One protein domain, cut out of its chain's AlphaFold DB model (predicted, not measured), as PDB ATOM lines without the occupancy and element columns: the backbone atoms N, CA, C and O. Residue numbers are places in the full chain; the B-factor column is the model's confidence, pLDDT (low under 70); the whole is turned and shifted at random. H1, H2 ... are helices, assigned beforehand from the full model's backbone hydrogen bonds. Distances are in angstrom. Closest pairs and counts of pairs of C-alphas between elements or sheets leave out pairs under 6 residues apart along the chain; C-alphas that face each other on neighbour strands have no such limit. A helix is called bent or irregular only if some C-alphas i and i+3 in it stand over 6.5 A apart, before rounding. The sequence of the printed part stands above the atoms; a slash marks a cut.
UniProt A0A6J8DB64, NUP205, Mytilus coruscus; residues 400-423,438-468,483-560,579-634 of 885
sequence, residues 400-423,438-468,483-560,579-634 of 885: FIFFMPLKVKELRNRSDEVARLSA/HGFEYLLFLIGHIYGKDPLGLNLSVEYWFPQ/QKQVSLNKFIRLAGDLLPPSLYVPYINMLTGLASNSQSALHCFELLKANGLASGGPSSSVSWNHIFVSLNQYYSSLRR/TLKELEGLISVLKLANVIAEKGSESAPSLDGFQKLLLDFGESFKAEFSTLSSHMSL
ATOM      1  N   PHE A 400     117.625  87.323 115.000       96.88
ATOM      2  CA  PHE A 400     116.717  87.276 116.147       96.88
ATOM      3  C   PHE A 400     117.471  87.280 117.481       96.88
ATOM      4  O   PHE A 400     117.165  88.078 118.370       96.88
ATOM      5  N   ILE A 401     118.498  86.438 117.616       96.50
ATOM      6  CA  ILE A 401     119.289  86.356 118.851       96.50
ATOM      7  C   ILE A 401     120.060  87.659 119.105       96.50
ATOM      8  O   ILE A 401     120.173  88.099 120.253       96.50
ATOM      9  N   PHE A 402     120.594  88.273 118.050       94.31
ATOM     10  CA  PHE A 402     121.414  89.473 118.153       94.31
ATOM     11  C   PHE A 402     120.596  90.739 118.423       94.31
ATOM     12  O   PHE A 402     120.907  91.482 119.356       94.31
ATOM     13  N   PHE A 403     119.550  90.977 117.632       93.06
ATOM     14  CA  PHE A 403     118.771  92.211 117.673       93.06
ATOM     15  C   PHE A 403     117.673  92.204 118.741       93.06
ATOM     16  O   PHE A 403     117.273  93.278 119.192       93.06
ATOM     17  N   MET A 404     117.221  91.025 119.196       94.88
ATOM     18  CA  MET A 404     116.115  90.886 120.153       94.88
ATOM     19  C   MET A 404     116.484  90.115 121.439       94.88
ATOM     20  O   MET A 404     115.762  89.205 121.861       94.88
ATOM     21  N   PRO A 405     117.564  90.492 122.156       94.38
ATOM     22  CA  PRO A 405     118.022  89.757 123.338       94.38
ATOM     23  C   PRO A 405     117.007  89.765 124.494       94.38
ATOM     24  O   PRO A 405     116.971  88.825 125.291       94.38
ATOM     25  N   LEU A 406     116.171  90.807 124.599       93.69
ATOM     26  CA  LEU A 406     115.107  90.874 125.604       93.69
ATOM     27  C   LEU A 406     113.978  89.881 125.308       93.69
ATOM     28  O   LEU A 406     113.512  89.231 126.240       93.69
ATOM     29  N   LYS A 407     113.612  89.688 124.034       94.62
ATOM     30  CA  LYS A 407     112.620  88.679 123.630       94.62
ATOM     31  C   LYS A 407     113.138  87.260 123.819       94.62
ATOM     32  O   LYS A 407     112.417  86.418 124.339       94.62
ATOM     33  N   VAL A 408     114.411  87.001 123.522       94.94
ATOM     34  CA  VAL A 408     115.043  85.709 123.847       94.94
ATOM     35  C   VAL A 408     114.984  85.431 125.355       94.94
ATOM     36  O   VAL A 408     114.640  84.327 125.777       94.94
ATOM     37  N   LYS A 409     115.282  86.442 126.182       93.00
ATOM     38  CA  LYS A 409     115.180  86.331 127.643       93.00
ATOM     39  C   LYS A 409     113.738  86.104 128.103       93.00
ATOM     40  O   LYS A 409     113.523  85.302 129.004       93.00
ATOM     41  N   GLU A 410     112.765  86.782 127.500       92.75
ATOM     42  CA  GLU A 410     111.335  86.594 127.766       92.75
ATOM     43  C   GLU A 410     110.896  85.149 127.476       92.75
ATOM     44  O   GLU A 410     110.314  84.505 128.349       92.75
ATOM     45  N   LEU A 411     111.255  84.608 126.304       91.75
ATOM     46  CA  LEU A 411     110.959  83.225 125.910       91.75
ATOM     47  C   LEU A 411     111.551  82.206 126.892       91.75
ATOM     48  O   LEU A 411     110.870  81.260 127.302       91.75
ATOM     49  N   ARG A 412     112.806  82.415 127.306       90.88
ATOM     50  CA  ARG A 412     113.459  81.571 128.312       90.88
ATOM     51  C   ARG A 412     112.739  81.648 129.657       90.88
ATOM     52  O   ARG A 412     112.368  80.615 130.197       90.88
ATOM     53  N   ASN A 413     112.487  82.855 130.167       90.31
ATOM     54  CA  ASN A 413     111.807  83.055 131.449       90.31
ATOM     55  C   ASN A 413     110.411  82.416 131.462       90.31
ATOM     56  O   ASN A 413     109.998  81.852 132.471       90.31
ATOM     57  N   ARG A 414     109.680  82.491 130.342       87.50
ATOM     58  CA  ARG A 414     108.373  81.841 130.195       87.50
ATOM     59  C   ARG A 414     108.492  80.321 130.258       87.50
ATOM     60  O   ARG A 414     107.655  79.680 130.883       87.50
ATOM     61  N   SER A 415     109.545  79.755 129.674       85.19
ATOM     62  CA  SER A 415     109.819  78.313 129.733       85.19
ATOM     63  C   SER A 415     110.212  77.856 131.142       85.19
ATOM     64  O   SER A 415     109.745  76.813 131.595       85.19
ATOM     65  N   ASP A 416     110.996  78.660 131.869       84.56
ATOM     66  CA  ASP A 416     111.325  78.413 133.280       84.56
ATOM     67  C   ASP A 416     110.066  78.466 134.162       84.56
ATOM     68  O   ASP A 416     109.879  77.622 135.041       84.56
ATOM     69  N   GLU A 417     109.167  79.421 133.904       84.00
ATOM     70  CA  GLU A 417     107.888  79.534 134.610       84.00
ATOM     71  C   GLU A 417     106.974  78.337 134.327       84.00
ATOM     72  O   GLU A 417     106.417  77.764 135.261       84.00
ATOM     73  N   VAL A 418     106.874  77.899 133.067       81.88
ATOM     74  CA  VAL A 418     106.148  76.674 132.696       81.88
ATOM     75  C   VAL A 418     106.739  75.467 133.425       81.88
ATOM     76  O   VAL A 418     105.996  74.719 134.054       81.88
ATOM     77  N   ALA A 419     108.066  75.308 133.432       79.69
ATOM     78  CA  ALA A 419     108.726  74.208 134.134       79.69
ATOM     79  C   ALA A 419     108.448  74.231 135.648       79.69
ATOM     80  O   ALA A 419     108.199  73.186 136.254       79.69
ATOM     81  N   ARG A 420     108.441  75.422 136.261       80.75
ATOM     82  CA  ARG A 420     108.120  75.623 137.680       80.75
ATOM     83  C   ARG A 420     106.665  75.275 137.991       80.75
ATOM     84  O   ARG A 420     106.406  74.593 138.984       80.75
ATOM     85  N   LEU A 421     105.728  75.707 137.146       79.44
ATOM     86  CA  LEU A 421     104.306  75.388 137.274       79.44
ATOM     87  C   LEU A 421     104.068  73.883 137.124       79.44
ATOM     88  O   LEU A 421     103.460  73.287 138.013       79.44
ATOM     89  N   SER A 422     104.636  73.248 136.094       73.06
ATOM     90  CA  SER A 422     104.541  71.798 135.887       73.06
ATOM     91  C   SER A 422     105.130  71.001 137.054       73.06
ATOM     92  O   SER A 422     104.536  70.013 137.472       73.06
ATOM     93  N   ALA A 423     106.249  71.440 137.642       71.25
ATOM     94  CA  ALA A 423     106.816  70.800 138.832       71.25
ATOM     95  C   ALA A 423     105.896  70.925 140.066       71.25
ATOM     96  O   ALA A 423     105.823  70.004 140.882       71.25
ATOM     97  N   HIS A 438     105.871  76.826 124.087       70.88
ATOM     98  CA  HIS A 438     107.128  76.080 123.927       70.88
ATOM     99  C   HIS A 438     108.150  76.832 123.042       70.88
ATOM    100  O   HIS A 438     109.056  76.240 122.462       70.88
ATOM    101  N   GLY A 439     108.029  78.160 122.917       82.81
ATOM    102  CA  GLY A 439     108.783  78.959 121.948       82.81
ATOM    103  C   GLY A 439     110.304  78.880 122.110       82.81
ATOM    104  O   GLY A 439     111.014  78.800 121.111       82.81
ATOM    105  N   PHE A 440     110.820  78.861 123.347       92.88
ATOM    106  CA  PHE A 440     112.266  78.739 123.585       92.88
ATOM    107  C   PHE A 440     112.784  77.324 123.315       92.88
ATOM    108  O   PHE A 440     113.846  77.162 122.725       92.88
ATOM    109  N   GLU A 441     112.025  76.305 123.715       92.94
ATOM    110  CA  GLU A 441     112.327  74.902 123.426       92.94
ATOM    111  C   GLU A 441     112.441  74.665 121.913       92.94
ATOM    112  O   GLU A 441     113.450  74.136 121.445       92.94
ATOM    113  N   TYR A 442     111.468  75.154 121.140       94.75
ATOM    114  CA  TYR A 442     111.493  75.063 119.681       94.75
ATOM    115  C   TYR A 442     112.659  75.824 119.049       94.75
ATOM    116  O   TYR A 442     113.232  75.347 118.075       94.75
ATOM    117  N   LEU A 443     113.062  76.971 119.607       96.75
ATOM    118  CA  LEU A 443     114.252  77.687 119.142       96.75
ATOM    119  C   LEU A 443     115.530  76.843 119.308       96.75
ATOM    120  O   LEU A 443     116.377  76.842 118.417       96.75
ATOM    121  N   LEU A 444     115.676  76.119 120.423       96.56
ATOM    122  CA  LEU A 444     116.842  75.259 120.667       96.56
ATOM    123  C   LEU A 444     116.876  74.059 119.707       96.56
ATOM    124  O   LEU A 444     117.931  73.774 119.135       96.56
ATOM    125  N   PHE A 445     115.733  73.398 119.484       96.25
ATOM    126  CA  PHE A 445     115.628  72.313 118.501       96.25
ATOM    127  C   PHE A 445     115.931  72.789 117.082       96.25
ATOM    128  O   PHE A 445     116.763  72.182 116.410       96.25
ATOM    129  N   LEU A 446     115.356  73.924 116.678       97.75
ATOM    130  CA  LEU A 446     115.588  74.526 115.371       97.75
ATOM    131  C   LEU A 446     117.079  74.775 115.113       97.75
ATOM    132  O   LEU A 446     117.597  74.410 114.060       97.75
ATOM    133  N   ILE A 447     117.799  75.351 116.081       97.69
ATOM    134  CA  ILE A 447     119.256  75.540 115.976       97.69
ATOM    135  C   ILE A 447     119.957  74.180 115.823       97.69
ATOM    136  O   ILE A 447     120.817  74.027 114.956       97.69
ATOM    137  N   GLY A 448     119.571  73.173 116.611       96.19
ATOM    138  CA  GLY A 448     120.111  71.816 116.495       96.19
ATOM    139  C   GLY A 448     119.928  71.205 115.098       96.19
ATOM    140  O   GLY A 448     120.886  70.693 114.516       96.19
ATOM    141  N   HIS A 449     118.727  71.291 114.526       96.12
ATOM    142  CA  HIS A 449     118.406  70.698 113.226       96.12
ATOM    143  C   HIS A 449     118.968  71.481 112.031       96.12
ATOM    144  O   HIS A 449     119.380  70.862 111.045       96.12
ATOM    145  N   ILE A 450     119.061  72.815 112.114       96.12
ATOM    146  CA  ILE A 450     119.707  73.633 111.075       96.12
ATOM    147  C   ILE A 450     121.175  73.230 110.927       96.12
ATOM    148  O   ILE A 450     121.618  72.954 109.814       96.12
ATOM    149  N   TYR A 451     121.927  73.178 112.031       95.69
ATOM    150  CA  TYR A 451     123.381  72.995 111.975       95.69
ATOM    151  C   TYR A 451     123.837  71.535 112.033       95.69
ATOM    152  O   TYR A 451     124.991  71.261 111.709       95.69
ATOM    153  N   GLY A 452     122.958  70.595 112.403       90.81
ATOM    154  CA  GLY A 452     123.288  69.170 112.503       90.81
ATOM    155  C   GLY A 452     123.626  68.488 111.174       90.81
ATOM    156  O   GLY A 452     124.201  67.399 111.179       90.81
ATOM    157  N   LYS A 453     123.304  69.113 110.035       90.94
ATOM    158  CA  LYS A 453     123.676  68.658 108.689       90.94
ATOM    159  C   LYS A 453     124.342  69.809 107.933       90.94
ATOM    160  O   LYS A 453     123.767  70.884 107.836       90.94
ATOM    161  N   ASP A 454     125.519  69.570 107.357       91.19
ATOM    162  CA  ASP A 454     126.221  70.554 106.515       91.19
ATOM    163  C   ASP A 454     126.810  69.876 105.262       91.19
ATOM    164  O   ASP A 454     128.022  69.681 105.167       91.19
ATOM    165  N   PRO A 455     125.965  69.442 104.302       92.69
ATOM    166  CA  PRO A 455     126.438  68.790 103.078       92.69
ATOM    167  C   PRO A 455     127.223  69.743 102.162       92.69
ATOM    168  O   PRO A 455     127.994  69.288 101.321       92.69
ATOM    169  N   LEU A 456     127.033  71.057 102.327       91.31
ATOM    170  CA  LEU A 456     127.671  72.107 101.534       91.31
ATOM    171  C   LEU A 456     128.998  72.601 102.140       91.31
ATOM    172  O   LEU A 456     129.732  73.332 101.477       91.31
ATOM    173  N   GLY A 457     129.321  72.220 103.381       90.31
ATOM    174  CA  GLY A 457     130.541  72.648 104.070       90.31
ATOM    175  C   GLY A 457     130.598  74.156 104.331       90.31
ATOM    176  O   GLY A 457     131.683  74.742 104.311       90.31
ATOM    177  N   LEU A 458     129.447  74.801 104.548       90.38
ATOM    178  CA  LEU A 458     129.369  76.253 104.754       90.38
ATOM    179  C   LEU A 458     129.923  76.683 106.117       90.38
ATOM    180  O   LEU A 458     130.245  77.856 106.295       90.38
ATOM    181  N   ASN A 459     130.027  75.756 107.078       90.75
ATOM    182  CA  ASN A 459     130.544  75.991 108.427       90.75
ATOM    183  C   ASN A 459     129.821  77.115 109.196       90.75
ATOM    184  O   ASN A 459     130.411  77.780 110.047       90.75
ATOM    185  N   LEU A 460     128.518  77.300 108.950       91.88
ATOM    186  CA  LEU A 460     127.711  78.355 109.584       91.88
ATOM    187  C   LEU A 460     127.639  78.227 111.118       91.88
ATOM    188  O   LEU A 460     127.462  79.223 111.817       91.88
ATOM    189  N   SER A 461     127.822  77.020 111.665       92.25
ATOM    190  CA  SER A 461     127.833  76.795 113.118       92.25
ATOM    191  C   SER A 461     129.002  77.485 113.828       92.25
ATOM    192  O   SER A 461     128.909  77.752 115.024       92.25
ATOM    193  N   VAL A 462     130.080  77.830 113.114       91.06
ATOM    194  CA  VAL A 462     131.257  78.509 113.685       91.06
ATOM    195  C   VAL A 462     130.913  79.904 114.220       91.06
ATOM    196  O   VAL A 462     131.526  80.346 115.189       91.06
ATOM    197  N   GLU A 463     129.892  80.580 113.680       91.56
ATOM    198  CA  GLU A 463     129.477  81.917 114.141       91.56
ATOM    199  C   GLU A 463     128.943  81.921 115.588       91.56
ATOM    200  O   GLU A 463     128.942  82.948 116.263       91.56
ATOM    201  N   TYR A 464     128.523  80.764 116.104       92.81
ATOM    202  CA  TYR A 464     128.097  80.603 117.498       92.81
ATOM    203  C   TYR A 464     129.285  80.492 118.464       92.81
ATOM    204  O   TYR A 464     129.180  80.777 119.664       92.81
ATOM    205  N   TRP A 465     130.442  80.089 117.953       89.81
ATOM    206  CA  TRP A 465     131.630  79.843 118.750       89.81
ATOM    207  C   TRP A 465     132.553  81.057 118.746       89.81
ATOM    208  O   TRP A 465     132.621  81.828 117.792       89.81
ATOM    209  N   PHE A 466     133.256  81.243 119.858       75.88
ATOM    210  CA  PHE A 466     134.260  82.285 120.016       75.88
ATOM    211  C   PHE A 466     135.617  81.598 120.187       75.88
ATOM    212  O   PHE A 466     135.739  80.824 121.142       75.88
ATOM    213  N   PRO A 467     136.626  81.871 119.337       60.62
ATOM    214  CA  PRO A 467     137.968  81.344 119.537       60.62
ATOM    215  C   PRO A 467     138.525  81.894 120.849       60.62
ATOM    216  O   PRO A 467     138.930  83.054 120.948       60.62
ATOM    217  N   GLN A 468     138.518  81.079 121.896       51.69
ATOM    218  CA  GLN A 468     139.321  81.362 123.070       51.69
ATOM    219  C   GLN A 468     140.721  80.864 122.749       51.69
ATOM    220  O   GLN A 468     140.952  79.682 122.909       51.69
ATOM    221  N   GLN A 483     130.269  91.908 116.786       83.25
ATOM    222  CA  GLN A 483     129.389  91.990 117.965       83.25
ATOM    223  C   GLN A 483     128.327  90.878 117.969       83.25
ATOM    224  O   GLN A 483     127.975  90.363 119.030       83.25
ATOM    225  N   LYS A 484     127.884  90.475 116.776       87.75
ATOM    226  CA  LYS A 484     126.952  89.374 116.544       87.75
ATOM    227  C   LYS A 484     127.474  88.038 117.085       87.75
ATOM    228  O   LYS A 484     126.824  87.448 117.943       87.75
ATOM    229  N   GLN A 485     128.692  87.634 116.718       89.50
ATOM    230  CA  GLN A 485     129.337  86.407 117.213       89.50
ATOM    231  C   GLN A 485     129.473  86.387 118.748       89.50
ATOM    232  O   GLN A 485     129.233  85.366 119.394       89.50
ATOM    233  N   VAL A 486     129.792  87.531 119.370       89.94
ATOM    234  CA  VAL A 486     129.853  87.644 120.842       89.94
ATOM    235  C   VAL A 486     128.480  87.397 121.476       89.94
ATOM    236  O   VAL A 486     128.377  86.680 122.477       89.94
ATOM    237  N   SER A 487     127.418  87.962 120.900       91.56
ATOM    238  CA  SER A 487     126.042  87.757 121.366       91.56
ATOM    239  C   SER A 487     125.575  86.311 121.192       91.56
ATOM    240  O   SER A 487     124.961  85.770 122.112       91.56
ATOM    241  N   LEU A 488     125.920  85.655 120.080       94.38
ATOM    242  CA  LEU A 488     125.605  84.241 119.839       94.38
ATOM    243  C   LEU A 488     126.328  83.318 120.834       94.38
ATOM    244  O   LEU A 488     125.708  82.429 121.419       94.38
ATOM    245  N   ASN A 489     127.608  83.573 121.130       91.88
ATOM    246  CA  ASN A 489     128.318  82.796 122.148       91.88
ATOM    247  C   ASN A 489     127.720  82.998 123.549       91.88
ATOM    248  O   ASN A 489     127.558  82.048 124.321       91.88
ATOM    249  N   LYS A 490     127.350  84.242 123.878       92.56
ATOM    250  CA  LYS A 490     126.660  84.563 125.130       92.56
ATOM    251  C   LYS A 490     125.314  83.844 125.220       92.56
ATOM    252  O   LYS A 490     124.978  83.357 126.296       92.56
ATOM    253  N   PHE A 491     124.577  83.742 124.116       95.25
ATOM    254  CA  PHE A 491     123.328  82.988 124.046       95.25
ATOM    255  C   PHE A 491     123.529  81.517 124.434       95.25
ATOM    256  O   PHE A 491     122.829  81.053 125.327       95.25
ATOM    257  N   ILE A 492     124.527  80.818 123.880       93.56
ATOM    258  CA  ILE A 492     124.804  79.404 124.220       93.56
ATOM    259  C   ILE A 492     125.063  79.222 125.719       93.56
ATOM    260  O   ILE A 492     124.565  78.279 126.340       93.56
ATOM    261  N   ARG A 493     125.851  80.126 126.311       89.81
ATOM    262  CA  ARG A 493     126.192  80.077 127.741       89.81
ATOM    263  C   ARG A 493     124.979  80.351 128.618       89.81
ATOM    264  O   ARG A 493     124.755  79.628 129.581       89.81
ATOM    265  N   LEU A 494     124.195  81.376 128.280       90.06
ATOM    266  CA  LEU A 494     122.990  81.725 129.028       90.06
ATOM    267  C   LEU A 494     121.900  80.665 128.879       90.06
ATOM    268  O   LEU A 494     121.200  80.409 129.851       90.06
ATOM    269  N   ALA A 495     121.768  80.040 127.710       89.94
ATOM    270  CA  ALA A 495     120.798  78.979 127.478       89.94
ATOM    271  C   ALA A 495     121.058  77.749 128.361       89.94
ATOM    272  O   ALA A 495     120.095  77.121 128.769       89.94
ATOM    273  N   GLY A 496     122.320  77.441 128.697       86.44
ATOM    274  CA  GLY A 496     122.695  76.317 129.574       86.44
ATOM    275  C   GLY A 496     122.821  76.653 131.065       86.44
ATOM    276  O   GLY A 496     123.180  75.789 131.875       86.44
ATOM    277  N   ASP A 497     122.583  77.906 131.449       84.25
ATOM    278  CA  ASP A 497     122.657  78.342 132.843       84.25
ATOM    279  C   ASP A 497     121.364  77.980 133.590       84.25
ATOM    280  O   ASP A 497     120.279  78.141 133.040       84.25
ATOM    281  N   LEU A 498     121.466  77.496 134.834       82.50
ATOM    282  CA  LEU A 498     120.319  77.101 135.679       82.50
ATOM    283  C   LEU A 498     119.193  76.348 134.923       82.50
ATOM    284  O   LEU A 498     118.016  76.666 135.072       82.50
ATOM    285  N   LEU A 499     119.562  75.375 134.084       84.00
ATOM    286  CA  LEU A 499     118.662  74.746 133.115       84.00
ATOM    287  C   LEU A 499     117.572  73.887 133.795       84.00
ATOM    288  O   LEU A 499     117.918  72.964 134.541       84.00
ATOM    289  N   PRO A 500     116.270  74.121 133.537       84.75
ATOM    290  CA  PRO A 500     115.208  73.246 134.024       84.75
ATOM    291  C   PRO A 500     115.200  71.894 133.281       84.75
ATOM    292  O   PRO A 500     115.614  71.828 132.121       84.75
ATOM    293  N   PRO A 501     114.663  70.813 133.885       82.12
ATOM    294  CA  PRO A 501     114.658  69.482 133.268       82.12
ATOM    295  C   PRO A 501     113.996  69.417 131.884       82.12
ATOM    296  O   PRO A 501     114.450  68.657 131.034       82.12
ATOM    297  N   SER A 502     112.958  70.224 131.632       83.56
ATOM    298  CA  SER A 502     112.275  70.290 130.330       83.56
ATOM    299  C   SER A 502     113.155  70.848 129.209       83.56
ATOM    300  O   SER A 502     112.995  70.448 128.063       83.56
ATOM    301  N   LEU A 503     114.111  71.730 129.521       89.12
ATOM    302  CA  LEU A 503     115.018  72.328 128.534       89.12
ATOM    303  C   LEU A 503     116.333  71.555 128.374       89.12
ATOM    304  O   LEU A 503     117.128  71.888 127.496       89.12
ATOM    305  N   TYR A 504     116.554  70.501 129.168       89.62
ATOM    306  CA  TYR A 504     117.769  69.690 129.102       89.62
ATOM    307  C   TYR A 504     117.977  69.056 127.723       89.62
ATOM    308  O   TYR A 504     118.991  69.299 127.073       89.62
ATOM    309  N   VAL A 505     116.998  68.283 127.248       91.31
ATOM    310  CA  VAL A 505     117.054  67.623 125.934       91.31
ATOM    311  C   VAL A 505     117.174  68.644 124.788       91.31
ATOM    312  O   VAL A 505     118.090  68.488 123.976       91.31
ATOM    313  N   PRO A 506     116.351  69.711 124.717       93.81
ATOM    314  CA  PRO A 506     116.496  70.750 123.695       93.81
ATOM    315  C   PRO A 506     117.893  71.390 123.670       93.81
ATOM    316  O   PRO A 506     118.494  71.531 122.605       93.81
ATOM    317  N   TYR A 507     118.457  71.720 124.838       95.25
ATOM    318  CA  TYR A 507     119.788  72.323 124.934       95.25
ATOM    319  C   TYR A 507     120.899  71.383 124.447       95.25
ATOM    320  O   TYR A 507     121.791  71.801 123.709       95.25
ATOM    321  N   ILE A 508     120.841  70.099 124.812       94.31
ATOM    322  CA  ILE A 508     121.822  69.105 124.358       94.31
ATOM    323  C   ILE A 508     121.715  68.867 122.843       94.31
ATOM    324  O   ILE A 508     122.744  68.765 122.171       94.31
ATOM    325  N   ASN A 509     120.503  68.834 122.279       95.06
ATOM    326  CA  ASN A 509     120.315  68.732 120.826       95.06
ATOM    327  C   ASN A 509     120.874  69.960 120.094       95.06
ATOM    328  O   ASN A 509     121.572  69.804 119.092       95.06
ATOM    329  N   MET A 510     120.660  71.163 120.636       97.06
ATOM    330  CA  MET A 510     121.277  72.386 120.122       97.06
ATOM    331  C   MET A 510     122.809  72.273 120.089       97.06
ATOM    332  O   MET A 510     123.420  72.513 119.049       97.06
ATOM    333  N   LEU A 511     123.439  71.876 121.203       95.69
ATOM    334  CA  LEU A 511     124.895  71.693 121.270       95.69
ATOM    335  C   LEU A 511     125.399  70.623 120.294       95.69
ATOM    336  O   LEU A 511     126.478  70.778 119.726       95.69
ATOM    337  N   THR A 512     124.617  69.561 120.086       94.75
ATOM    338  CA  THR A 512     124.953  68.477 119.151       94.75
ATOM    339  C   THR A 512     124.977  68.993 117.718       94.75
ATOM    340  O   THR A 512     125.950  68.764 117.006       94.75
ATOM    341  N   GLY A 513     123.951  69.748 117.309       94.06
ATOM    342  CA  GLY A 513     123.908  70.366 115.985       94.06
ATOM    343  C   GLY A 513     125.010  71.404 115.780       94.06
ATOM    344  O   GLY A 513     125.633  71.457 114.724       94.06
ATOM    345  N   LEU A 514     125.311  72.196 116.811       95.25
ATOM    346  CA  LEU A 514     126.387  73.182 116.747       95.25
ATOM    347  C   LEU A 514     127.782  72.552 116.685       95.25
ATOM    348  O   LEU A 514     128.688  73.236 116.233       95.25
ATOM    349  N   ALA A 515     127.965  71.286 117.074       92.06
ATOM    350  CA  ALA A 515     129.231  70.546 117.017       92.06
ATOM    351  C   ALA A 515     129.475  69.831 115.666       92.06
ATOM    352  O   ALA A 515     130.199  68.839 115.604       92.06
ATOM    353  N   SER A 516     128.877  70.315 114.573       87.50
ATOM    354  CA  SER A 516     128.855  69.630 113.270       87.50
ATOM    355  C   SER A 516     130.183  69.574 112.502       87.50
ATOM    356  O   SER A 516     130.359  68.698 111.652       87.50
ATOM    357  N   ASN A 517     131.133  70.460 112.807       86.12
ATOM    358  CA  ASN A 517     132.475  70.481 112.217       86.12
ATOM    359  C   ASN A 517     133.564  70.413 113.299       86.12
ATOM    360  O   ASN A 517     133.285  70.587 114.486       86.12
ATOM    361  N   SER A 518     134.812  70.179 112.888       85.62
ATOM    362  CA  SER A 518     135.911  69.918 113.822       85.62
ATOM    363  C   SER A 518     136.211  71.076 114.787       85.62
ATOM    364  O   SER A 518     136.405  70.850 115.979       85.62
ATOM    365  N   GLN A 519     136.183  72.324 114.303       85.25
ATOM    366  CA  GLN A 519     136.423  73.512 115.138       85.25
ATOM    367  C   GLN A 519     135.290  73.720 116.146       85.25
ATOM    368  O   GLN A 519     135.520  73.897 117.342       85.25
ATOM    369  N   SER A 520     134.049  73.634 115.675       89.56
ATOM    370  CA  SER A 520     132.873  73.753 116.523       89.56
ATOM    371  C   SER A 520     132.790  72.644 117.581       89.56
ATOM    372  O   SER A 520     132.410  72.905 118.723       89.56
ATOM    373  N   ALA A 521     133.177  71.411 117.235       87.56
ATOM    374  CA  ALA A 521     133.238  70.290 118.171       87.56
ATOM    375  C   ALA A 521     134.264  70.528 119.289       87.56
ATOM    376  O   ALA A 521     133.957  70.291 120.461       87.56
ATOM    377  N   LEU A 522     135.446  71.060 118.952       86.00
ATOM    378  CA  LEU A 522     136.465  71.438 119.932       86.00
ATOM    379  C   LEU A 522     135.950  72.526 120.887       86.00
ATOM    380  O   LEU A 522     136.036  72.366 122.104       86.00
ATOM    381  N   HIS A 523     135.334  73.587 120.362       88.44
ATOM    382  CA  HIS A 523     134.767  74.649 121.198       88.44
ATOM    383  C   HIS A 523     133.617  74.163 122.092       88.44
ATOM    384  O   HIS A 523     133.496  74.591 123.244       88.44
ATOM    385  N   CYS A 524     132.797  73.229 121.606       90.75
ATOM    386  CA  CYS A 524     131.759  72.587 122.408       90.75
ATOM    387  C   CYS A 524     132.368  71.745 123.546       90.75
ATOM    388  O   CYS A 524     131.937  71.837 124.700       90.75
ATOM    389  N   PHE A 525     133.439  70.992 123.262       87.19
ATOM    390  CA  PHE A 525     134.195  70.253 124.275       87.19
ATOM    391  C   PHE A 525     134.790  71.180 125.347       87.19
ATOM    392  O   PHE A 525     134.671  70.898 126.546       87.19
ATOM    393  N   GLU A 526     135.396  72.295 124.936       85.88
ATOM    394  CA  GLU A 526     135.975  73.306 125.827       85.88
ATOM    395  C   GLU A 526     134.923  73.973 126.712       85.88
ATOM    396  O   GLU A 526     135.153  74.135 127.912       85.88
ATOM    397  N   LEU A 527     133.748  74.298 126.160       88.69
ATOM    398  CA  LEU A 527     132.619  74.842 126.916       88.69
ATOM    399  C   LEU A 527     132.217  73.897 128.059       88.69
ATOM    400  O   LEU A 527     132.171  74.308 129.222       88.69
ATOM    401  N   LEU A 528     131.979  72.621 127.746       87.00
ATOM    402  CA  LEU A 528     131.566  71.609 128.724       87.00
ATOM    403  C   LEU A 528     132.650  71.315 129.771       87.00
ATOM    404  O   LEU A 528     132.335  70.996 130.923       87.00
ATOM    405  N   LYS A 529     133.926  71.441 129.390       84.12
ATOM    406  CA  LYS A 529     135.076  71.320 130.294       84.12
ATOM    407  C   LYS A 529     135.176  72.518 131.238       84.12
ATOM    408  O   LYS A 529     135.316  72.328 132.446       84.12
ATOM    409  N   ALA A 530     135.075  73.739 130.714       82.06
ATOM    410  CA  ALA A 530     135.134  74.972 131.496       82.06
ATOM    411  C   ALA A 530     134.002  75.042 132.531       82.06
ATOM    412  O   ALA A 530     134.243  75.394 133.688       82.06
ATOM    413  N   ASN A 531     132.797  74.608 132.152       81.38
ATOM    414  CA  ASN A 531     131.635  74.532 133.037       81.38
ATOM    415  C   ASN A 531     131.859  73.623 134.265       81.38
ATOM    416  O   ASN A 531     131.264  73.859 135.313       81.38
ATOM    417  N   GLY A 532     132.727  72.605 134.163       68.06
ATOM    418  CA  GLY A 532     133.046  71.687 135.266       68.06
ATOM    419  C   GLY A 532     134.133  72.183 136.232       68.06
ATOM    420  O   GLY A 532     134.182  71.736 137.376       68.06
ATOM    421  N   LEU A 533     134.995  73.110 135.796       64.25
ATOM    422  CA  LEU A 533     136.133  73.630 136.576       64.25
ATOM    423  C   LEU A 533     135.753  74.776 137.529       64.25
ATOM    424  O   LEU A 533     136.530  75.127 138.417       64.25
ATOM    425  N   ALA A 534     134.563  75.359 137.371       57.09
ATOM    426  CA  ALA A 534     134.045  76.430 138.220       57.09
ATOM    427  C   ALA A 534     133.501  75.888 139.560       57.09
ATOM    428  O   ALA A 534     132.333  76.055 139.895       57.09
ATOM    429  N   SER A 535     134.347  75.225 140.349       45.66
ATOM    430  CA  SER A 535     133.986  74.531 141.599       45.66
ATOM    431  C   SER A 535     133.700  75.458 142.803       45.66
ATOM    432  O   SER A 535     133.906  75.060 143.946       45.66
ATOM    433  N   GLY A 536     133.247  76.697 142.574       46.28
ATOM    434  CA  GLY A 536     132.987  77.687 143.634       46.28
ATOM    435  C   GLY A 536     131.789  78.622 143.413       46.28
ATOM    436  O   GLY A 536     131.520  79.454 144.274       46.28
ATOM    437  N   GLY A 537     131.070  78.500 142.292       47.56
ATOM    438  CA  GLY A 537     129.783  79.169 142.041       47.56
ATOM    439  C   GLY A 537     128.653  78.141 141.899       47.56
ATOM    440  O   GLY A 537     128.944  76.945 141.976       47.56
ATOM    441  N   PRO A 538     127.380  78.551 141.698       46.53
ATOM    442  CA  PRO A 538     126.324  77.603 141.341       46.53
ATOM    443  C   PRO A 538     126.808  76.805 140.127       46.53
ATOM    444  O   PRO A 538     127.116  77.375 139.084       46.53
ATOM    445  N   SER A 539     126.996  75.499 140.314       51.69
ATOM    446  CA  SER A 539     127.538  74.600 139.298       51.69
ATOM    447  C   SER A 539     126.732  74.750 138.014       51.69
ATOM    448  O   SER A 539     125.508  74.613 138.055       51.69
ATOM    449  N   SER A 540     127.399  75.010 136.885       56.53
ATOM    450  CA  SER A 540     126.736  74.950 135.583       56.53
ATOM    451  C   SER A 540     126.053  73.588 135.451       56.53
ATOM    452  O   SER A 540     126.670  72.546 135.693       56.53
ATOM    453  N   SER A 541     124.764  73.620 135.114       63.72
ATOM    454  CA  SER A 541     123.901  72.436 135.071       63.72
ATOM    455  C   SER A 541     124.377  71.381 134.062       63.72
ATOM    456  O   SER A 541     124.098  70.199 134.235       63.72
ATOM    457  N   VAL A 542     125.156  71.782 133.049       81.50
ATOM    458  CA  VAL A 542     125.650  70.904 131.982       81.50
ATOM    459  C   VAL A 542     127.172  71.030 131.852       81.50
ATOM    460  O   VAL A 542     127.709  72.030 131.372       81.50
ATOM    461  N   SER A 543     127.883  69.988 132.286       86.06
ATOM    462  CA  SER A 543     129.343  69.854 132.188       86.06
ATOM    463  C   SER A 543     129.740  68.391 132.005       86.06
ATOM    464  O   SER A 543     128.964  67.497 132.350       86.06
ATOM    465  N   TRP A 544     130.970  68.129 131.545       84.00
ATOM    466  CA  TRP A 544     131.484  66.754 131.461       84.00
ATOM    467  C   TRP A 544     131.440  66.038 132.812       84.00
ATOM    468  O   TRP A 544     131.021  64.887 132.890       84.00
ATOM    469  N   ASN A 545     131.795  66.736 133.897       82.25
ATOM    470  CA  ASN A 545     131.721  66.171 135.242       82.25
ATOM    471  C   ASN A 545     130.281  65.801 135.623       82.25
ATOM    472  O   ASN A 545     130.049  64.700 136.112       82.25
ATOM    473  N   HIS A 546     129.312  66.687 135.365       82.00
ATOM    474  CA  HIS A 546     127.903  66.391 135.625       82.00
ATOM    475  C   HIS A 546     127.428  65.173 134.822       82.00
ATOM    476  O   HIS A 546     126.840  64.265 135.399       82.00
ATOM    477  N   ILE A 547     127.746  65.108 133.526       83.44
ATOM    478  CA  ILE A 547     127.379  63.993 132.643       83.44
ATOM    479  C   ILE A 547     127.918  62.658 133.179       83.44
ATOM    480  O   ILE A 547     127.146  61.719 133.366       83.44
ATOM    481  N   PHE A 548     129.218  62.570 133.476       81.25
ATOM    482  CA  PHE A 548     129.825  61.320 133.941       81.25
ATOM    483  C   PHE A 548     129.355  60.915 135.343       81.25
ATOM    484  O   PHE A 548     129.138  59.730 135.599       81.25
ATOM    485  N   VAL A 549     129.134  61.880 136.244       82.56
ATOM    486  CA  VAL A 549     128.557  61.606 137.569       82.56
ATOM    487  C   VAL A 549     127.123  61.093 137.437       82.56
ATOM    488  O   VAL A 549     126.790  60.094 138.072       82.56
ATOM    489  N   SER A 550     126.296  61.719 136.597       80.44
ATOM    490  CA  SER A 550     124.917  61.288 136.342       80.44
ATOM    491  C   SER A 550     124.876  59.889 135.729       80.44
ATOM    492  O   SER A 550     124.150  59.032 136.225       80.44
ATOM    493  N   LEU A 551     125.716  59.599 134.729       78.94
ATOM    494  CA  LEU A 551     125.844  58.255 134.150       78.94
ATOM    495  C   LEU A 551     126.216  57.211 135.211       78.94
ATOM    496  O   LEU A 551     125.587  56.156 135.279       78.94
ATOM    497  N   ASN A 552     127.173  57.521 136.091       78.38
ATOM    498  CA  ASN A 552     127.557  56.630 137.185       78.38
ATOM    499  C   ASN A 552     126.432  56.444 138.225       78.38
ATOM    500  O   ASN A 552     126.293  55.366 138.805       78.38
ATOM    501  N   GLN A 553     125.608  57.468 138.464       77.88
ATOM    502  CA  GLN A 553     124.437  57.376 139.340       77.88
ATOM    503  C   GLN A 553     123.333  56.505 138.737       77.88
ATOM    504  O   GLN A 553     122.796  55.658 139.456       77.88
ATOM    505  N   TYR A 554     123.022  56.660 137.446       74.56
ATOM    506  CA  TYR A 554     122.077  55.784 136.745       74.56
ATOM    507  C   TYR A 554     122.570  54.344 136.764       74.56
ATOM    508  O   TYR A 554     121.849  53.450 137.199       74.56
ATOM    509  N   TYR A 555     123.835  54.139 136.416       70.81
ATOM    510  CA  TYR A 555     124.493  52.845 136.493       70.81
ATOM    511  C   TYR A 555     124.408  52.219 137.900       70.81
ATOM    512  O   TYR A 555     123.962  51.082 138.063       70.81
ATOM    513  N   SER A 556     124.758  52.976 138.946       71.62
ATOM    514  CA  SER A 556     124.702  52.500 140.334       71.62
ATOM    515  C   SER A 556     123.271  52.190 140.780       71.62
ATOM    516  O   SER A 556     123.051  51.266 141.561       71.62
ATOM    517  N   SER A 557     122.294  52.963 140.304       68.75
ATOM    518  CA  SER A 557     120.877  52.796 140.646       68.75
ATOM    519  C   SER A 557     120.264  51.577 139.963       68.75
ATOM    520  O   SER A 557     119.506  50.856 140.608       68.75
ATOM    521  N   LEU A 558     120.646  51.303 138.711       66.25
ATOM    522  CA  LEU A 558     120.264  50.093 137.976       66.25
ATOM    523  C   LEU A 558     120.834  48.819 138.616       66.25
ATOM    524  O   LEU A 558     120.225  47.760 138.515       66.25
ATOM    525  N   ARG A 559     121.974  48.924 139.312       65.44
ATOM    526  CA  ARG A 559     122.638  47.784 139.956       65.44
ATOM    527  C   ARG A 559     122.208  47.467 141.378       65.44
ATOM    528  O   ARG A 559     122.534  46.387 141.840       65.44
ATOM    529  N   ARG A 560     121.546  48.357 142.122       59.34
ATOM    530  CA  ARG A 560     121.167  48.056 143.519       59.34
ATOM    531  C   ARG A 560     120.126  46.927 143.565       59.34
ATOM    532  O   ARG A 560     118.979  47.162 143.191       59.34
ATOM    533  N   THR A 579     112.880  56.946 133.886       73.19
ATOM    534  CA  THR A 579     111.704  57.515 133.223       73.19
ATOM    535  C   THR A 579     111.992  57.749 131.738       73.19
ATOM    536  O   THR A 579     113.139  57.940 131.341       73.19
ATOM    537  N   LEU A 580     110.957  57.792 130.893       72.44
ATOM    538  CA  LEU A 580     111.135  58.051 129.456       72.44
ATOM    539  C   LEU A 580     111.904  59.363 129.194       72.44
ATOM    540  O   LEU A 580     112.794  59.397 128.352       72.44
ATOM    541  N   LYS A 581     111.640  60.406 129.992       73.44
ATOM    542  CA  LYS A 581     112.339  61.701 129.919       73.44
ATOM    543  C   LYS A 581     113.820  61.602 130.302       73.44
ATOM    544  O   LYS A 581     114.669  62.232 129.677       73.44
ATOM    545  N   GLU A 582     114.149  60.811 131.322       77.06
ATOM    546  CA  GLU A 582     115.545  60.564 131.711       77.06
ATOM    547  C   GLU A 582     116.281  59.739 130.649       77.06
ATOM    548  O   GLU A 582     117.441  60.022 130.352       77.06
ATOM    549  N   LEU A 583     115.601  58.768 130.027       77.00
ATOM    550  CA  LEU A 583     116.144  57.989 128.916       77.00
ATOM    551  C   LEU A 583     116.434  58.877 127.697       77.00
ATOM    552  O   LEU A 583     117.520  58.797 127.128       77.00
ATOM    553  N   GLU A 584     115.508  59.759 127.321       78.12
ATOM    554  CA  GLU A 584     115.709  60.748 126.254       78.12
ATOM    555  C   GLU A 584     116.887  61.686 126.553       78.12
ATOM    556  O   GLU A 584     117.707  61.963 125.668       78.12
ATOM    557  N   GLY A 585     117.024  62.125 127.808       83.06
ATOM    558  CA  GLY A 585     118.174  62.894 128.286       83.06
ATOM    559  C   GLY A 585     119.495  62.143 128.113       83.06
ATOM    560  O   GLY A 585     120.442  62.683 127.537       83.06
ATOM    561  N   LEU A 586     119.546  60.881 128.547       81.25
ATOM    562  CA  LEU A 586     120.718  60.014 128.406       81.25
ATOM    563  C   LEU A 586     121.100  59.797 126.939       81.25
ATOM    564  O   LEU A 586     122.264  59.971 126.576       81.25
ATOM    565  N   ILE A 587     120.128  59.477 126.082       81.50
ATOM    566  CA  ILE A 587     120.347  59.292 124.641       81.50
ATOM    567  C   ILE A 587     120.916  60.569 124.018       81.50
ATOM    568  O   ILE A 587     121.870  60.503 123.245       81.50
ATOM    569  N   SER A 588     120.361  61.732 124.362       86.19
ATOM    570  CA  SER A 588     120.801  63.020 123.813       86.19
ATOM    571  C   SER A 588     122.253  63.325 124.183       86.19
ATOM    572  O   SER A 588     123.043  63.738 123.335       86.19
ATOM    573  N   VAL A 589     122.641  63.064 125.432       87.19
ATOM    574  CA  VAL A 589     124.013  63.285 125.913       87.19
ATOM    575  C   VAL A 589     125.009  62.338 125.252       87.19
ATOM    576  O   VAL A 589     126.106  62.760 124.885       87.19
ATOM    577  N   LEU A 590     124.637  61.070 125.067       84.00
ATOM    578  CA  LEU A 590     125.484  60.101 124.371       84.00
ATOM    579  C   LEU A 590     125.668  60.473 122.894       84.00
ATOM    580  O   LEU A 590     126.782  60.375 122.383       84.00
ATOM    581  N   LYS A 591     124.616  60.968 122.227       86.62
ATOM    582  CA  LYS A 591     124.714  61.504 120.861       86.62
ATOM    583  C   LYS A 591     125.686  62.682 120.785       86.62
ATOM    584  O   LYS A 591     126.564  62.673 119.927       86.62
ATOM    585  N   LEU A 592     125.578  63.646 121.702       88.88
ATOM    586  CA  LEU A 592     126.505  64.779 121.784       88.88
ATOM    587  C   LEU A 592     127.954  64.309 121.959       88.88
ATOM    588  O   LEU A 592     128.848  64.766 121.251       88.88
ATOM    589  N   ALA A 593     128.182  63.384 122.893       85.69
ATOM    590  CA  ALA A 593     129.505  62.842 123.164       85.69
ATOM    591  C   ALA A 593     130.100  62.138 121.936       85.69
ATOM    592  O   ALA A 593     131.277  62.343 121.638       85.69
ATOM    593  N   ASN A 594     129.284  61.379 121.197       83.75
ATOM    594  CA  ASN A 594     129.715  60.731 119.964       83.75
ATOM    595  C   ASN A 594     130.097  61.750 118.880       83.75
ATOM    596  O   ASN A 594     131.195  61.682 118.341       83.75
ATOM    597  N   VAL A 595     129.242  62.747 118.621       86.50
ATOM    598  CA  VAL A 595     129.516  63.789 117.613       86.50
ATOM    599  C   VAL A 595     130.806  64.549 117.934       86.50
ATOM    600  O   VAL A 595     131.636  64.756 117.049       86.50
ATOM    601  N   ILE A 596     131.019  64.919 119.202       86.38
ATOM    602  CA  ILE A 596     132.252  65.593 119.635       86.38
ATOM    603  C   ILE A 596     133.478  64.693 119.435       86.38
ATOM    604  O   ILE A 596     134.519  65.184 119.009       86.38
ATOM    605  N   ALA A 597     133.377  63.395 119.729       79.81
ATOM    606  CA  ALA A 597     134.488  62.463 119.553       79.81
ATOM    607  C   ALA A 597     134.826  62.243 118.071       79.81
ATOM    608  O   ALA A 597     135.991  62.349 117.689       79.81
ATOM    609  N   GLU A 598     133.816  62.002 117.231       81.62
ATOM    610  CA  GLU A 598     133.988  61.809 115.789       81.62
ATOM    611  C   GLU A 598     134.609  63.050 115.136       81.62
ATOM    612  O   GLU A 598     135.646  62.950 114.484       81.62
ATOM    613  N   LYS A 599     134.027  64.236 115.355       79.50
ATOM    614  CA  LYS A 599     134.462  65.483 114.701       79.50
ATOM    615  C   LYS A 599     135.688  66.127 115.351       79.50
ATOM    616  O   LYS A 599     136.491  66.755 114.662       79.50
ATOM    617  N   GLY A 600     135.858  65.986 116.664       62.53
ATOM    618  CA  GLY A 600     136.985  66.557 117.410       62.53
ATOM    619  C   GLY A 600     138.306  65.807 117.209       62.53
ATOM    620  O   GLY A 600     139.369  66.421 117.299       62.53
ATOM    621  N   SER A 601     138.258  64.509 116.882       58.53
ATOM    622  CA  SER A 601     139.459  63.706 116.587       58.53
ATOM    623  C   SER A 601     140.245  64.214 115.367       58.53
ATOM    624  O   SER A 601     141.464  64.070 115.309       58.53
ATOM    625  N   GLU A 602     139.576  64.894 114.428       58.38
ATOM    626  CA  GLU A 602     140.210  65.473 113.237       58.38
ATOM    627  C   GLU A 602     141.143  66.660 113.556       58.38
ATOM    628  O   GLU A 602     142.054  66.937 112.775       58.38
ATOM    629  N   SER A 603     140.955  67.357 114.686       51.44
ATOM    630  CA  SER A 603     141.699  68.588 115.016       51.44
ATOM    631  C   SER A 603     142.583  68.508 116.261       51.44
ATOM    632  O   SER A 603     143.525  69.296 116.363       51.44
ATOM    633  N   ALA A 604     142.343  67.580 117.198       54.66
ATOM    634  CA  ALA A 604     143.089  67.537 118.457       54.66
ATOM    635  C   ALA A 604     143.381  66.102 118.960       54.66
ATOM    636  O   ALA A 604     142.481  65.446 119.488       54.66
ATOM    637  N   PRO A 605     144.652  65.636 118.964       54.00
ATOM    638  CA  PRO A 605     145.025  64.304 119.471       54.00
ATOM    639  C   PRO A 605     144.809  64.132 120.988       54.00
ATOM    640  O   PRO A 605     144.838  63.025 121.514       54.00
ATOM    641  N   SER A 606     144.556  65.216 121.733       52.50
ATOM    642  CA  SER A 606     144.142  65.136 123.141       52.50
ATOM    643  C   SER A 606     142.735  64.557 123.336       52.50
ATOM    644  O   SER A 606     142.408  64.160 124.456       52.50
ATOM    645  N   LEU A 607     141.906  64.510 122.282       55.69
ATOM    646  CA  LEU A 607     140.600  63.843 122.301       55.69
ATOM    647  C   LEU A 607     140.693  62.323 122.092       55.69
ATOM    648  O   LEU A 607     139.727  61.643 122.425       55.69
ATOM    649  N   ASP A 608     141.840  61.763 121.689       56.41
ATOM    650  CA  ASP A 608     142.015  60.305 121.537       56.41
ATOM    651  C   ASP A 608     141.750  59.558 122.855       56.41
ATOM    652  O   ASP A 608     141.144  58.485 122.881       56.41
ATOM    653  N   GLY A 609     142.154  60.148 123.987       58.47
ATOM    654  CA  GLY A 609     141.874  59.602 125.318       58.47
ATOM    655  C   GLY A 609     140.392  59.670 125.699       58.47
ATOM    656  O   GLY A 609     139.894  58.779 126.385       58.47
ATOM    657  N   PHE A 610     139.678  60.697 125.234       60.12
ATOM    658  CA  PHE A 610     138.239  60.858 125.443       60.12
ATOM    659  C   PHE A 610     137.434  59.898 124.556       60.12
ATOM    660  O   PHE A 610     136.516  59.244 125.043       60.12
ATOM    661  N   GLN A 611     137.832  59.732 123.292       57.06
ATOM    662  CA  GLN A 611     137.259  58.754 122.371       57.06
ATOM    663  C   GLN A 611     137.462  57.327 122.883       57.06
ATOM    664  O   GLN A 611     136.517  56.543 122.904       57.06
ATOM    665  N   LYS A 612     138.662  57.002 123.378       58.75
ATOM    666  CA  LYS A 612     138.927  55.710 124.019       58.75
ATOM    667  C   LYS A 612     138.043  55.488 125.249       58.75
ATOM    668  O   LYS A 612     137.471  54.417 125.387       58.75
ATOM    669  N   LEU A 613     137.870  56.503 126.097       60.12
ATOM    670  CA  LEU A 613     137.004  56.418 127.277       60.12
ATOM    671  C   LEU A 613     135.526  56.218 126.901       60.12
ATOM    672  O   LEU A 613     134.836  55.446 127.560       60.12
ATOM    673  N   LEU A 614     135.044  56.866 125.836       56.91
ATOM    674  CA  LEU A 614     133.690  56.657 125.313       56.91
ATOM    675  C   LEU A 614     133.503  55.275 124.684       56.91
ATOM    676  O   LEU A 614     132.449  54.675 124.878       56.91
ATOM    677  N   LEU A 615     134.506  54.761 123.970       54.75
ATOM    678  CA  LEU A 615     134.490  53.405 123.418       54.75
ATOM    679  C   LEU A 615     134.501  52.356 124.532       54.75
ATOM    680  O   LEU A 615     133.664  51.462 124.518       54.75
ATOM    681  N   ASP A 616     135.374  52.506 125.530       54.12
ATOM    682  CA  ASP A 616     135.448  51.610 126.689       54.12
ATOM    683  C   ASP A 616     134.128  51.636 127.489       54.12
ATOM    684  O   ASP A 616     133.608  50.594 127.893       54.12
ATOM    685  N   PHE A 617     133.531  52.821 127.671       52.25
ATOM    686  CA  PHE A 617     132.221  52.971 128.308       52.25
ATOM    687  C   PHE A 617     131.093  52.360 127.465       52.25
ATOM    688  O   PHE A 617     130.238  51.659 128.001       52.25
ATOM    689  N   GLY A 618     131.096  52.590 126.149       48.59
ATOM    690  CA  GLY A 618     130.115  52.048 125.210       48.59
ATOM    691  C   GLY A 618     130.171  50.525 125.112       48.59
ATOM    692  O   GLY A 618     129.129  49.878 125.151       48.59
ATOM    693  N   GLU A 619     131.369  49.942 125.066       47.81
ATOM    694  CA  GLU A 619     131.611  48.496 125.125       47.81
ATOM    695  C   GLU A 619     131.123  47.910 126.456       47.81
ATOM    696  O   GLU A 619     130.408  46.908 126.457       47.81
ATOM    697  N   SER A 620     131.418  48.564 127.587       46.00
ATOM    698  CA  SER A 620     130.947  48.127 128.908       46.00
ATOM    699  C   SER A 620     129.422  48.210 129.036       46.00
ATOM    700  O   SER A 620     128.793  47.292 129.562       46.00
ATOM    701  N   PHE A 621     128.806  49.275 128.517       45.00
ATOM    702  CA  PHE A 621     127.354  49.455 128.524       45.00
ATOM    703  C   PHE A 621     126.664  48.454 127.590       45.00
ATOM    704  O   PHE A 621     125.686  47.821 127.976       45.00
ATOM    705  N   LYS A 622     127.206  48.235 126.385       42.38
ATOM    706  CA  LYS A 622     126.725  47.240 125.414       42.38
ATOM    707  C   LYS A 622     126.852  45.819 125.953       42.38
ATOM    708  O   LYS A 622     125.932  45.024 125.761       42.38
ATOM    709  N   ALA A 623     127.958  45.498 126.623       45.25
ATOM    710  CA  ALA A 623     128.171  44.207 127.260       45.25
ATOM    711  C   ALA A 623     127.131  43.972 128.361       45.25
ATOM    712  O   ALA A 623     126.448  42.952 128.337       45.25
ATOM    713  N   GLU A 624     126.924  44.930 129.265       44.31
ATOM    714  CA  GLU A 624     125.923  44.806 130.333       44.31
ATOM    715  C   GLU A 624     124.491  44.746 129.802       44.31
ATOM    716  O   GLU A 624     123.706  43.912 130.250       44.31
ATOM    717  N   PHE A 625     124.168  45.548 128.790       38.94
ATOM    718  CA  PHE A 625     122.844  45.568 128.183       38.94
ATOM    719  C   PHE A 625     122.546  44.279 127.393       38.94
ATOM    720  O   PHE A 625     121.469  43.699 127.516       38.94
ATOM    721  N   SER A 626     123.532  43.743 126.665       38.00
ATOM    722  CA  SER A 626     123.429  42.434 125.994       38.00
ATOM    723  C   SER A 626     123.308  41.282 126.998       38.00
ATOM    724  O   SER A 626     122.617  40.293 126.740       38.00
ATOM    725  N   THR A 627     123.940  41.419 128.166       39.91
ATOM    726  CA  THR A 627     123.829  40.452 129.266       39.91
ATOM    727  C   THR A 627     122.439  40.515 129.908       39.91
ATOM    728  O   THR A 627     121.832  39.466 130.120       39.91
ATOM    729  N   LEU A 628     121.876  41.717 130.103       35.72
ATOM    730  CA  LEU A 628     120.485  41.932 130.533       35.72
ATOM    731  C   LEU A 628     119.476  41.306 129.552       35.72
ATOM    732  O   LEU A 628     118.528  40.649 129.976       35.72
ATOM    733  N   SER A 629     119.725  41.413 128.245       33.06
ATOM    734  CA  SER A 629     118.894  40.810 127.185       33.06
ATOM    735  C   SER A 629     118.913  39.303 127.164       33.06
ATOM    736  O   SER A 629     117.889  38.636 126.997       33.06
ATOM    737  N   SER A 630     120.105  38.756 127.360       36.59
ATOM    738  CA  SER A 630     120.308  37.318 127.419       36.59
ATOM    739  C   SER A 630     119.649  36.738 128.678       36.59
ATOM    740  O   SER A 630     119.113  35.635 128.638       36.59
ATOM    741  N   HIS A 631     119.612  37.498 129.780       34.78
ATOM    742  CA  HIS A 631     118.912  37.112 131.008       34.78
ATOM    743  C   HIS A 631     117.381  37.197 130.894       34.78
ATOM    744  O   HIS A 631     116.704  36.262 131.319       34.78
ATOM    745  N   MET A 632     116.844  38.244 130.261       31.39
ATOM    746  CA  MET A 632     115.413  38.370 129.931       31.39
ATOM    747  C   MET A 632     114.894  37.195 129.097       31.39
ATOM    748  O   MET A 632     113.905  36.551 129.439       31.39
ATOM    749  N   SER A 633     115.616  36.860 128.028       32.88
ATOM    750  CA  SER A 633     115.249  35.765 127.120       32.88
ATOM    751  C   SER A 633     115.419  34.369 127.742       32.88
ATOM    752  O   SER A 633     114.720  33.426 127.363       32.88
ATOM    753  N   LEU A 634     116.309  34.197 128.728       35.03
ATOM    754  CA  LEU A 634     116.435  32.954 129.504       35.03
ATOM    755  C   LEU A 634     115.314  32.779 130.543       35.03
ATOM    756  O   LEU A 634     114.944  31.639 130.843       35.03
TER     757      LEU A 634
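What this domain is: This is residues 400 to 423, 438 to 468, 483 to 560 and 579 to 634 of the 885 residues of the protein "NUP205" of Mytilus coruscus (UniProt A0A6J8DB64). Helices H3, H6 and H9 run side by side, with H6 between the other two as the core; H7 folds back from H6 and makes a corner with H9, residues 518 to 525 of H7 meeting residues 595 to 600 of H9, while residues 408 to 415 of H2 pack on residues 439 to 441 of H3. H8 leads off H7, short H4 fits between H5 and H7, and H10 folds back from H9 as a long arm whose residues 622 to 634 stick out. The printed part has 189 residues with ten named helices, H1 to H10 in chain order, and no named strand: all helix. It is compact, with a radius of gyration of the C-alphas of 17.6 A and spans of 60 by 44 by 37 A.

How they stand to each other: H1, residues 400 to 403, touches H5, residues 483 to 495; the closest C-alphas, of Phe 402 and Lys 484, are 5.8 A apart. H2, residues 405 to 423, touches H3, residues 439 to 451, with residues 408 to 415 alone, at a steep tilt of 65 degrees, opposite ways; closest are the C-alphas of Leu 411 and Phe 440, 5.2 A. H3 touches H6, residues 501 to 514, at a shallow tilt of 24 degrees, the same way, with the C-alphas of Gly 448 and Met 510 closest at 3.9 A. H4, residues 460 to 464, touches H5, with the C-alphas of Tyr 464 and Leu 488 closest at 5.0 A. H6 is irregular, C-alphas 502 and 505 being 7.0 A apart. H6 and H7, residues 518 to 533, form a hairpin at 37 degrees, a tilt only just steep; closest are the C-alphas of Leu 514 and Ser 520, 6.5 A. H7 touches H8, residues 544 to 559, about perpendicular at 74 degrees, with residues 528 to 532 alone; closest are the C-alphas of Leu 528 and Trp 544, 5.6 A. H9, residues 580 to 600, touches H6 at a shallow tilt of 20 degrees, the same way, with the C-alphas of Thr 512 and Leu 592 closest at 4.8 A. H9 and H10, residues 605 to 634, form a hairpin; closest are the C-alphas of Ala 597 and Gln 611, 5.4 A. H8 and H10 are apart. O i to N i+4 pairs are within hydrogen-bond range throughout H2, H3, H5, H8 and H9, in 8 of 10 in H6, 11 of 12 in H7, 24 of 26 in H10 and 0 of 1 in H4, where 2 of 2 O i to N i+3 pairs are; H1 is too short for such a pair.

Where its parts are: H1 begins at C-alpha 400 (116.717, 87.276, 116.147). H2 measures 26.9 A, H7 23.1 A, H9 29.8 A and H10 43.6 A, ending at C-alpha 634 (116.435, 32.954, 129.504).

The domain as a whole: Cuts leave C-alpha gaps of 15.8 A from 423 to 438, 15.4 A from 468 to 483 and 16.9 A from 560 to 579. Of the links printed whole, none is long. Mean pLDDT of the printed part is 77.6; residues 467 to 468, 532 to 541, 557 to 560 and 600 to 634 are under 70.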